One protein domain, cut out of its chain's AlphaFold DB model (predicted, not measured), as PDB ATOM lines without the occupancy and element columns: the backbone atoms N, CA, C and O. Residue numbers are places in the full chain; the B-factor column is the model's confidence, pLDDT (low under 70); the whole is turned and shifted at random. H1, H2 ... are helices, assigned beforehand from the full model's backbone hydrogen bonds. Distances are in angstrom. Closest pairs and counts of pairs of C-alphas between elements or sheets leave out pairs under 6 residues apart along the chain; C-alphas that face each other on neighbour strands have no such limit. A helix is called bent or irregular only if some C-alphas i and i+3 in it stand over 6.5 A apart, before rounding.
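What this domain is: This is residues 166 to 171 and 197 to 266 of the 276 residues of an uncharacterized protein of Moniliophthora roreri (strain MCA 2997) (UniProt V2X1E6). One long bent helix, H2, makes a spine: H1 and H3 both pack on its first arm, H2a, H1 beside it as a helical hairpin and H3 crosswise, while the second arm, H2b, reaches away from them. From the end of H2b the long link of residues 241 to 253 folds back to H3, and residues 239 to 244 stick out at the turn. The printed part has 76 residues with four named helices, H1, H2, H3 and H4 along the chain, and no named strand, and its class is all helix. It is only just loose, close to compact, with a radius of gyration of the C-alphas of 14.1 A and spans of 44 by 35 by 19 A.

Where its parts are: H2, residues 214 to 240, was assigned as one helix by its hydrogen bonds but is bent, with C-alphas 226 and 229 lying 7.4 A apart. Its arm H2a, residues 214 to 226, is 18.2 A long and starts with C-alpha 214 at (0.079, 3.065, 24.791). Its arm H2b, residues 229 to 240, is 15.3 A long, ends with C-alpha 240 at (-19.094, 33.340, 12.619), and is irregular, with C-alphas 235 and 238 lying 7.0 A apart. H1, residues 203 to 212, is 14.8 A long. H3, residues 254 to 261, is 10.6 A long. H4, residues 263 to 266, is only just irregular, with C-alphas 263 and 266 lying 6.8 A apart, and it ends with C-alpha 266 at (-8.184, -0.436, 10.109).

How they stand to each other: H2 is the hub, touching three other helices. Its arms H2a and H2b stand at a steep tilt of 40 degrees. H1 and H2a are a hairpin: they touch, with the closest C-alphas, those of Gly 210 and Met 217, 4.6 A apart, and run opposite ways at a shallow tilt of 32 degrees. H2a touches H3 with residues 219 to 224 alone, about perpendicular at 90 degrees, with the closest C-alphas, those of Tyr 220 and Leu 261, 5.0 A apart. H2a and H4 only just touch, with 3 pairs of C-alphas within 8 A, the closest being Thr 223 and His 264 at 7.3 A. H1 and H3 are close but not clearly touching, and H2b is apart from H1, H3 and H4. Every O i to N i+4 pair is within hydrogen-bond range in H1, H2a and H3, against 6 of 8 in H2b, and H4 is too short for such a pair.

The domain as a whole: The two C-alphas farthest apart, those of Pro 166 and Thr 243, are 44.4 A apart. Residues 172 to 196 are cut out, and C-alphas 171 and 197 lie 24.5 A apart across the cut. The link from H2 to H3 is long, with 13 residues, while those from H1 to H2 and from H3 to H4 are tight. The mean pLDDT of the printed part is 82.7, and residues 244 to 250 and 264 to 266 are under 70.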
ATOM      1  N   PRO A 166      -0.173   6.516  34.364       85.69
ATOM      2  CA  PRO A 166       1.035   7.351  34.402       85.69
ATOM      3  C   PRO A 166       0.829   8.758  33.819       85.69
ATOM      4  O   PRO A 166       1.627   9.652  34.077       85.69
ATOM      5  N   TYR A 167      -0.237   8.949  33.038       81.50
ATOM      6  CA  TYR A 167      -0.605  10.225  32.417       81.50
ATOM      7  C   TYR A 167      -1.798  10.903  33.100       81.50
ATOM      8  O   TYR A 167      -2.218  11.976  32.668       81.50
ATOM      9  N   THR A 168      -2.373  10.285  34.136       83.38
ATOM     10  CA  THR A 168      -3.446  10.916  34.906       83.38
ATOM     11  C   THR A 168      -2.811  11.874  35.913       83.38
ATOM     12  O   THR A 168      -1.943  11.448  36.677       83.38
ATOM     13  N   PRO A 169      -3.210  13.157  35.943       82.00
ATOM     14  CA  PRO A 169      -2.731  14.067  36.972       82.00
ATOM     15  C   PRO A 169      -3.182  13.585  38.361       82.00
ATOM     16  O   PRO A 169      -4.249  12.975  38.469       82.00
ATOM     17  N   PRO A 170      -2.412  13.866  39.427       85.00
ATOM     18  CA  PRO A 170      -2.850  13.563  40.783       85.00
ATOM     19  C   PRO A 170      -4.172  14.286  41.065       85.00
ATOM     20  O   PRO A 170      -4.276  15.502  40.887       85.00
ATOM     21  N   VAL A 171      -5.191  13.533  41.476       83.62
ATOM     22  CA  VAL A 171      -6.498  14.094  41.820       83.62
ATOM     23  C   VAL A 171      -6.421  14.656  43.242       83.62
ATOM     24  O   VAL A 171      -6.010  13.932  44.147       83.62
ATOM     25  N   GLY A 197     -23.979  16.238  23.915       77.56
ATOM     26  CA  GLY A 197     -22.654  15.825  23.470       77.56
ATOM     27  C   GLY A 197     -21.559  16.729  24.035       77.56
ATOM     28  O   GLY A 197     -21.826  17.718  24.714       77.56
ATOM     29  N   TYR A 198     -20.319  16.427  23.672       81.56
ATOM     30  CA  TYR A 198     -19.155  17.263  23.945       81.56
ATOM     31  C   TYR A 198     -18.585  17.803  22.633       81.56
ATOM     32  O   TYR A 198     -18.525  17.080  21.636       81.56
ATOM     33  N   ALA A 199     -18.154  19.065  22.628       83.94
ATOM     34  CA  ALA A 199     -17.473  19.670  21.478       83.94
ATOM     35  C   ALA A 199     -16.046  19.127  21.270       83.94
ATOM     36  O   ALA A 199     -15.487  19.234  20.182       83.94
ATOM     37  N   PHE A 200     -15.483  18.504  22.306       87.00
ATOM     38  CA  PHE A 200     -14.168  17.872  22.319       87.00
ATOM     39  C   PHE A 200     -14.287  16.475  22.939       87.00
ATOM     40  O   PHE A 200     -15.231  16.240  23.700       87.00
ATOM     41  N   PRO A 201     -13.373  15.535  22.638       89.25
ATOM     42  CA  PRO A 201     -13.432  14.216  23.248       89.25
ATOM     43  C   PRO A 201     -13.262  14.320  24.766       89.25
ATOM     44  O   PRO A 201     -12.478  15.127  25.263       89.25
ATOM     45  N   GLU A 202     -13.980  13.474  25.506       87.31
ATOM     46  CA  GLU A 202     -13.754  13.329  26.944       87.31
ATOM     47  C   GLU A 202     -12.292  12.895  27.173       87.31
ATOM     48  O   GLU A 202     -11.873  11.878  26.608       87.31
ATOM     49  N   PRO A 203     -11.508  13.587  28.020       85.06
ATOM     50  CA  PRO A 203     -10.124  13.200  28.302       85.06
ATOM     51  C   PRO A 203      -9.994  11.747  28.773       85.06
ATOM     52  O   PRO A 203      -9.059  11.039  28.396       85.06
ATOM     53  N   GLY A 204     -10.978  11.266  29.540       86.81
ATOM     54  CA  GLY A 204     -11.011   9.895  30.033       86.81
ATOM     55  C   GLY A 204     -11.056   8.839  28.927       86.81
ATOM     56  O   GLY A 204     -10.601   7.722  29.151       86.81
ATOM     57  N   LEU A 205     -11.536   9.179  27.733       87.62
ATOM     58  CA  LEU A 205     -11.578   8.282  26.580       87.62
ATOM     59  C   LEU A 205     -10.172   8.025  26.011       87.62
ATOM     60  O   LEU A 205      -9.858   6.904  25.608       87.62
ATOM     61  N   ILE A 206      -9.311   9.047  26.035       90.38
ATOM     62  CA  ILE A 206      -7.900   8.951  25.638       90.38
ATOM     63  C   ILE A 206      -7.101   8.230  26.727       90.38
ATOM     64  O   ILE A 206      -6.378   7.279  26.432       90.38
ATOM     65  N   LEU A 207      -7.281   8.620  27.994       89.31
ATOM     66  CA  LEU A 207      -6.579   7.996  29.121       89.31
ATOM     67  C   LEU A 207      -6.913   6.506  29.246       89.31
ATOM     68  O   LEU A 207      -6.018   5.685  29.432       89.31
ATOM     69  N   TYR A 208      -8.183   6.132  29.072       87.38
ATOM     70  CA  TYR A 208      -8.600   4.731  29.105       87.38
ATOM     71  C   TYR A 208      -7.985   3.915  27.965       87.38
ATOM     72  O   TYR A 208      -7.572   2.776  28.177       87.38
ATOM     73  N   ALA A 209      -7.862   4.494  26.765       87.06
ATOM     74  CA  ALA A 209      -7.118   3.847  25.690       87.06
ATOM     75  C   ALA A 209      -5.673   3.555  26.130       87.06
ATOM     76  O   ALA A 209      -5.208   2.437  25.916       87.06
ATOM     77  N   GLY A 210      -5.032   4.493  26.838       86.00
ATOM     78  CA  GLY A 210      -3.684   4.342  27.401       86.00
ATOM     79  C   GLY A 210      -3.545   3.262  28.464       86.00
ATOM     80  O   GLY A 210      -2.512   2.602  28.506       86.00
ATOM     81  N   LEU A 211      -4.592   3.011  29.255       86.00
ATOM     82  CA  LEU A 211      -4.610   1.878  30.188       86.00
ATOM     83  C   LEU A 211      -4.582   0.531  29.467       86.00
ATOM     84  O   LEU A 211      -4.023  -0.432  29.983       86.00
ATOM     85  N   THR A 212      -5.196   0.455  28.283       85.88
ATOM     86  CA  THR A 212      -5.228  -0.784  27.492       85.88
ATOM     87  C   THR A 212      -3.999  -0.955  26.604       85.88
ATOM     88  O   THR A 212      -3.523  -2.070  26.425       85.88
ATOM     89  N   SER A 213      -3.502   0.132  26.012       89.50
ATOM     90  CA  SER A 213      -2.368   0.133  25.090       89.50
ATOM     91  C   SER A 213      -1.865   1.562  24.885       89.50
ATOM     92  O   SER A 213      -2.629   2.463  24.521       89.50
ATOM     93  N   THR A 214      -0.556   1.764  25.057       89.19
ATOM     94  CA  THR A 214       0.079   3.065  24.791       89.19
ATOM     95  C   THR A 214      -0.054   3.447  23.314       89.19
ATOM     96  O   THR A 214      -0.394   4.589  23.013       89.19
ATOM     97  N   ASP A 215       0.085   2.488  22.395       88.88
ATOM     98  CA  ASP A 215      -0.073   2.725  20.955       88.88
ATOM     99  C   ASP A 215      -1.482   3.206  20.612       88.88
ATOM    100  O   ASP A 215      -1.662   4.153  19.848       88.88
ATOM    101  N   ARG A 216      -2.503   2.613  21.243       88.56
ATOM    102  CA  ARG A 216      -3.897   3.026  21.054       88.56
ATOM    103  C   ARG A 216      -4.144   4.451  21.547       88.56
ATOM    104  O   ARG A 216      -4.872   5.202  20.900       88.56
ATOM    105  N   MET A 217      -3.543   4.836  22.672       91.44
ATOM    106  CA  MET A 217      -3.604   6.210  23.179       91.44
ATOM    107  C   MET A 217      -2.937   7.196  22.226       91.44
ATOM    108  O   MET A 217      -3.537   8.216  21.887       91.44
ATOM    109  N   VAL A 218      -1.723   6.882  21.763       89.62
ATOM    110  CA  VAL A 218      -0.992   7.704  20.790       89.62
ATOM    111  C   VAL A 218      -1.797   7.833  19.502       89.62
ATOM    112  O   VAL A 218      -1.912   8.931  18.964       89.62
ATOM    113  N   GLN A 219      -2.432   6.755  19.044       89.69
ATOM    114  CA  GLN A 219      -3.302   6.783  17.876       89.69
ATOM    115  C   GLN A 219      -4.511   7.699  18.077       89.69
ATOM    116  O   GLN A 219      -4.830   8.489  17.192       89.69
ATOM    117  N   TYR A 220      -5.178   7.635  19.233       92.62
ATOM    118  CA  TYR A 220      -6.294   8.531  19.537       92.62
ATOM    119  C   TYR A 220      -5.837   9.991  19.567       92.62
ATOM    120  O   TYR A 220      -6.515  10.846  19.002       92.62
ATOM    121  N   LEU A 221      -4.672  10.277  20.154       91.06
ATOM    122  CA  LEU A 221      -4.082  11.616  20.157       91.06
ATOM    123  C   LEU A 221      -3.747  12.095  18.740       91.06
ATOM    124  O   LEU A 221      -4.126  13.207  18.385       91.06
ATOM    125  N   LYS A 222      -3.114  11.257  17.907       88.75
ATOM    126  CA  LYS A 222      -2.831  11.560  16.494       88.75
ATOM    127  C   LYS A 222      -4.116  11.884  15.732       88.75
ATOM    128  O   LYS A 222      -4.192  12.921  15.079       88.75
ATOM    129  N   THR A 223      -5.140  11.039  15.855       90.25
ATOM    130  CA  THR A 223      -6.437  11.250  15.198       90.25
ATOM    131  C   THR A 223      -7.103  12.534  15.693       90.25
ATOM    132  O   THR A 223      -7.574  13.335  14.889       90.25
ATOM    133  N   TRP A 224      -7.119  12.778  17.004       90.25
ATOM    134  CA  TRP A 224      -7.683  14.001  17.566       90.25
ATOM    135  C   TRP A 224      -6.955  15.247  17.060       90.25
ATOM    136  O   TRP A 224      -7.613  16.155  16.563       90.25
ATOM    137  N   LEU A 225      -5.620  15.272  17.114       88.19
ATOM    138  CA  LEU A 225      -4.802  16.378  16.609       88.19
ATOM    139  C   LEU A 225      -5.033  16.616  15.113       88.19
ATOM    140  O   LEU A 225      -5.157  17.767  14.699       88.19
ATOM    141  N   HIS A 226      -5.172  15.547  14.322       84.94
ATOM    142  CA  HIS A 226      -5.470  15.630  12.892       84.94
ATOM    143  C   HIS A 226      -6.787  16.366  12.609       84.94
ATOM    144  O   HIS A 226      -6.862  17.184  11.693       84.94
ATOM    145  N   PHE A 227      -7.822  16.111  13.412       84.62
ATOM    146  CA  PHE A 227      -9.125  16.761  13.262       84.62
ATOM    147  C   PHE A 227      -9.281  18.031  14.104       84.62
ATOM    148  O   PHE A 227     -10.257  18.754  13.913       84.62
ATOM    149  N   CYS A 228      -8.344  18.342  15.003       86.56
ATOM    150  CA  CYS A 228      -8.499  19.380  16.022       86.56
ATOM    151  C   CYS A 228      -8.818  20.747  15.410       86.56
ATOM    152  O   CYS A 228      -9.788  21.386  15.809       86.56
ATOM    153  N   THR A 229      -8.091  21.165  14.370       80.25
ATOM    154  CA  THR A 229      -8.344  22.445  13.685       80.25
ATOM    155  C   THR A 229      -9.743  22.506  13.069       80.25
ATOM    156  O   THR A 229     -10.423  23.523  13.188       80.25
ATOM    157  N   VAL A 230     -10.199  21.415  12.445       82.19
ATOM    158  CA  VAL A 230     -11.539  21.335  11.842       82.19
ATOM    159  C   VAL A 230     -12.615  21.344  12.925       82.19
ATOM    160  O   VAL A 230     -13.613  22.041  12.786       82.19
ATOM    161  N   LEU A 231     -12.405  20.621  14.025       83.69
ATOM    162  CA  LEU A 231     -13.330  20.562  15.156       83.69
ATOM    163  C   LEU A 231     -13.464  21.921  15.853       83.69
ATOM    164  O   LEU A 231     -14.581  22.354  16.129       83.69
ATOM    165  N   ILE A 232     -12.347  22.625  16.071       82.88
ATOM    166  CA  ILE A 232     -12.338  23.995  16.599       82.88
ATOM    167  C   ILE A 232     -13.107  24.922  15.657       82.88
ATOM    168  O   ILE A 232     -13.971  25.665  16.115       82.88
ATOM    169  N   PHE A 233     -12.846  24.847  14.350       81.25
ATOM    170  CA  PHE A 233     -13.571  25.641  13.361       81.25
ATOM    171  C   PHE A 233     -15.079  25.358  13.395       81.25
ATOM    172  O   PHE A 233     -15.871  26.292  13.490       81.25
ATOM    173  N   CYS A 234     -15.487  24.084  13.402       80.44
ATOM    174  CA  CYS A 234     -16.892  23.695  13.506       80.44
ATOM    175  C   CYS A 234     -17.540  24.226  14.790       80.44
ATOM    176  O   CYS A 234     -18.681  24.674  14.757       80.44
ATOM    177  N   HIS A 235     -16.812  24.237  15.908       80.19
ATOM    178  CA  HIS A 235     -17.314  24.814  17.151       80.19
ATOM    179  C   HIS A 235     -17.415  26.349  17.094       80.19
ATOM    180  O   HIS A 235     -18.294  26.925  17.734       80.19
ATOM    181  N   GLN A 236     -16.554  27.016  16.323       82.00
ATOM    182  CA  GLN A 236     -16.576  28.466  16.124       82.00
ATOM    183  C   GLN A 236     -17.641  28.930  15.117       82.00
ATOM    184  O   GLN A 236     -18.051  30.090  15.161       82.00
ATOM    185  N   LEU A 237     -18.134  28.044  14.243       78.06
ATOM    186  CA  LEU A 237     -19.133  28.368  13.215       78.06
ATOM    187  C   LEU A 237     -20.371  29.129  13.724       78.06
ATOM    188  O   LEU A 237     -20.752  30.075  13.045       78.06
ATOM    189  N   PRO A 238     -20.981  28.818  14.885       75.88
ATOM    190  CA  PRO A 238     -22.131  29.573  15.403       75.88
ATOM    191  C   PRO A 238     -21.836  31.049  15.660       75.88
ATOM    192  O   PRO A 238     -22.724  31.889  15.559       75.88
ATOM    193  N   PHE A 239     -20.586  31.366  16.001       76.31
ATOM    194  CA  PHE A 239     -20.148  32.733  16.269       76.31
ATOM    195  C   PHE A 239     -19.827  33.489  14.976       76.31
ATOM    196  O   PHE A 239     -19.965  34.707  14.926       76.31
ATOM    197  N   LEU A 240     -19.413  32.769  13.930       79.81
ATOM    198  CA  LEU A 240     -19.094  33.340  12.619       79.81
ATOM    199  C   LEU A 240     -20.328  33.455  11.713       79.81
ATOM    200  O   LEU A 240     -20.419  34.371  10.902       79.81
ATOM    201  N   LEU A 241     -21.280  32.530  11.848       79.31
ATOM    202  CA  LEU A 241     -22.494  32.427  11.047       79.31
ATOM    203  C   LEU A 241     -23.700  32.257  11.976       79.31
ATOM    204  O   LEU A 241     -24.107  31.139  12.289       79.31
ATOM    205  N   LEU A 242     -24.317  33.379  12.359       75.25
ATOM    206  CA  LEU A 242     -25.505  33.415  13.231       75.25
ATOM    207  C   LEU A 242     -26.697  32.589  12.709       75.25
ATOM    208  O   LEU A 242     -27.610  32.278  13.468       75.25
ATOM    209  N   THR A 243     -26.712  32.259  11.417       79.94
ATOM    210  CA  THR A 243     -27.786  31.514  10.743       79.94
ATOM    211  C   THR A 243     -27.477  30.030  10.547       79.94
ATOM    212  O   THR A 243     -28.286  29.317   9.948       79.94
ATOM    213  N   ALA A 244     -26.323  29.541  11.009       66.00
ATOM    214  CA  ALA A 244     -25.974  28.137  10.855       66.00
ATOM    215  C   ALA A 244     -26.965  27.244  11.641       66.00
ATOM    216  O   ALA A 244     -27.317  27.565  12.776       66.00
ATOM    217  N   PRO A 245     -27.429  26.117  11.075       69.69
ATOM    218  CA  PRO A 245     -28.335  25.214  11.776       69.69
ATOM    219  C   PRO A 245     -27.610  24.459  12.912       69.69
ATOM    220  O   PRO A 245     -26.500  23.973  12.685       69.69
ATOM    221  N   PRO A 246     -28.248  24.240  14.084       64.75
ATOM    222  CA  PRO A 246     -27.653  23.560  15.248       64.75
ATOM    223  C   PRO A 246     -27.025  22.191  14.977       64.75
ATOM    224  O   PRO A 246     -26.126  21.762  15.694       64.75
ATOM    225  N   ALA A 247     -27.482  21.501  13.930       63.25
ATOM    226  CA  ALA A 247     -26.949  20.207  13.518       63.25
ATOM    227  C   ALA A 247     -25.519  20.280  12.944       63.25
ATOM    228  O   ALA A 247     -24.809  19.279  12.977       63.25
ATOM    229  N   ALA A 248     -25.075  21.440  12.442       58.09
ATOM    230  CA  ALA A 248     -23.767  21.600  11.794       58.09
ATOM    231  C   ALA A 248     -22.594  21.767  12.783       58.09
ATOM    232  O   ALA A 248     -21.438  21.599  12.409       58.09
ATOM    233  N   TYR A 249     -22.891  22.079  14.043       66.50
ATOM    234  CA  TYR A 249     -21.919  22.330  15.116       66.50
ATOM    235  C   TYR A 249     -22.348  21.668  16.433       66.50
ATOM    236  O   TYR A 249     -21.894  22.037  17.518       66.50
ATOM    237  N   GLY A 250     -23.271  20.706  16.337       68.56
ATOM    238  CA  GLY A 250     -23.827  20.001  17.478       68.56
ATOM    239  C   GLY A 250     -22.748  19.222  18.214       68.56
ATOM    240  O   GLY A 250     -21.840  18.660  17.606       68.56
ATOM    241  N   ALA A 251     -22.848  19.194  19.536       81.00
ATOM    242  CA  ALA A 251     -21.911  18.479  20.375       81.00
ATOM    243  C   ALA A 251     -21.988  16.964  20.106       81.00
ATOM    244  O   ALA A 251     -23.072  16.403  19.923       81.00
ATOM    245  N   TRP A 252     -20.843  16.283  20.074       86.06
ATOM    246  CA  TRP A 252     -20.766  14.871  19.696       86.06
ATOM    247  C   TRP A 252     -20.980  13.967  20.905       86.06
ATOM    248  O   TRP A 252     -20.444  14.196  21.989       86.06
ATOM    249  N   SER A 253     -21.746  12.897  20.725       85.94
ATOM    250  CA  SER A 253     -21.904  11.874  21.757       85.94
ATOM    251  C   SER A 253     -20.580  11.136  22.025       85.94
ATOM    252  O   SER A 253     -19.756  10.998  21.114       85.94
ATOM    253  N   PRO A 254     -20.388  10.559  23.227       83.56
ATOM    254  CA  PRO A 254     -19.211   9.738  23.527       83.56
ATOM    255  C   PRO A 254     -18.971   8.606  22.514       83.56
ATOM    256  O   PRO A 254     -17.833   8.291  22.180       83.56
ATOM    257  N   LYS A 255     -20.046   8.029  21.955       85.06
ATOM    258  CA  LYS A 255     -19.955   6.994  20.913       85.06
ATOM    259  C   LYS A 255     -19.392   7.532  19.599       85.06
ATOM    260  O   LYS A 255     -18.568   6.863  18.990       85.06
ATOM    261  N   GLN A 256     -19.807   8.725  19.171       89.25
ATOM    262  CA  GLN A 256     -19.268   9.364  17.964       89.25
ATOM    263  C   GLN A 256     -17.783   9.694  18.131       89.25
ATOM    264  O   GLN A 256     -16.998   9.405  17.229       89.25
ATOM    265  N   TRP A 257     -17.387  10.206  19.302       91.25
ATOM    266  CA  TRP A 257     -15.977  10.413  19.635       91.25
ATOM    267  C   TRP A 257     -15.174   9.117  19.581       91.25
ATOM    268  O   TRP A 257     -14.130   9.074  18.935       91.25
ATOM    269  N   HIS A 258     -15.681   8.046  20.195       89.62
ATOM    270  CA  HIS A 258     -15.048   6.732  20.128       89.62
ATOM    271  C   HIS A 258     -14.855   6.247  18.689       89.62
ATOM    272  O   HIS A 258     -13.768   5.781  18.353       89.62
ATOM    273  N   THR A 259     -15.884   6.364  17.846       90.38
ATOM    274  CA  THR A 259     -15.810   5.955  16.440       90.38
ATOM    275  C   THR A 259     -14.762   6.760  15.684       90.38
ATOM    276  O   THR A 259     -13.921   6.157  15.024       90.38
ATOM    277  N   LEU A 260     -14.768   8.093  15.813       90.69
ATOM    278  CA  LEU A 260     -13.806   8.965  15.135       90.69
ATOM    279  C   LEU A 260     -12.373   8.619  15.529       90.69
ATOM    280  O   LEU A 260     -11.533   8.396  14.664       90.69
ATOM    281  N   LEU A 261     -12.099   8.543  16.830       90.75
ATOM    282  CA  LEU A 261     -10.744   8.324  17.333       90.75
ATOM    283  C   LEU A 261     -10.200   6.938  16.963       90.75
ATOM    284  O   LEU A 261      -8.990   6.778  16.805       90.75
ATOM    285  N   ALA A 262     -11.088   5.963  16.749       89.38
ATOM    286  CA  ALA A 262     -10.744   4.611  16.323       89.38
ATOM    287  C   ALA A 262     -10.609   4.422  14.795       89.38
ATOM    288  O   ALA A 262     -10.233   3.324  14.377       89.38
ATOM    289  N   LEU A 263     -10.889   5.433  13.959       84.56
ATOM    290  CA  LEU A 263     -10.921   5.295  12.489       84.56
ATOM    291  C   LEU A 263      -9.620   4.747  11.883       84.56
ATOM    292  O   LEU A 263      -9.662   3.971  10.933       84.56
ATOM    293  N   HIS A 264      -8.466   5.111  12.440       68.94
ATOM    294  CA  HIS A 264      -7.166   4.768  11.861       68.94
ATOM    295  C   HIS A 264      -6.715   3.318  12.133       68.94
ATOM    296  O   HIS A 264      -5.787   2.830  11.497       68.94
ATOM    297  N   ASN A 265      -7.394   2.582  13.020       62.19
ATOM    298  CA  ASN A 265      -6.989   1.219  13.394       62.19
ATOM    299  C   ASN A 265      -7.182   0.175  12.280       62.19
ATOM    300  O   ASN A 265      -6.789  -0.972  12.457       62.19
ATOM    301  N   LYS A 266      -7.819   0.529  11.157       56.62
ATOM    302  CA  LYS A 266      -8.184  -0.436  10.109       56.62
ATOM    303  C   LYS A 266      -7.265  -0.449   8.887       56.62
ATOM    304  O   LYS A 266      -7.404  -1.348   8.068       56.62
TER     305      LYS A 266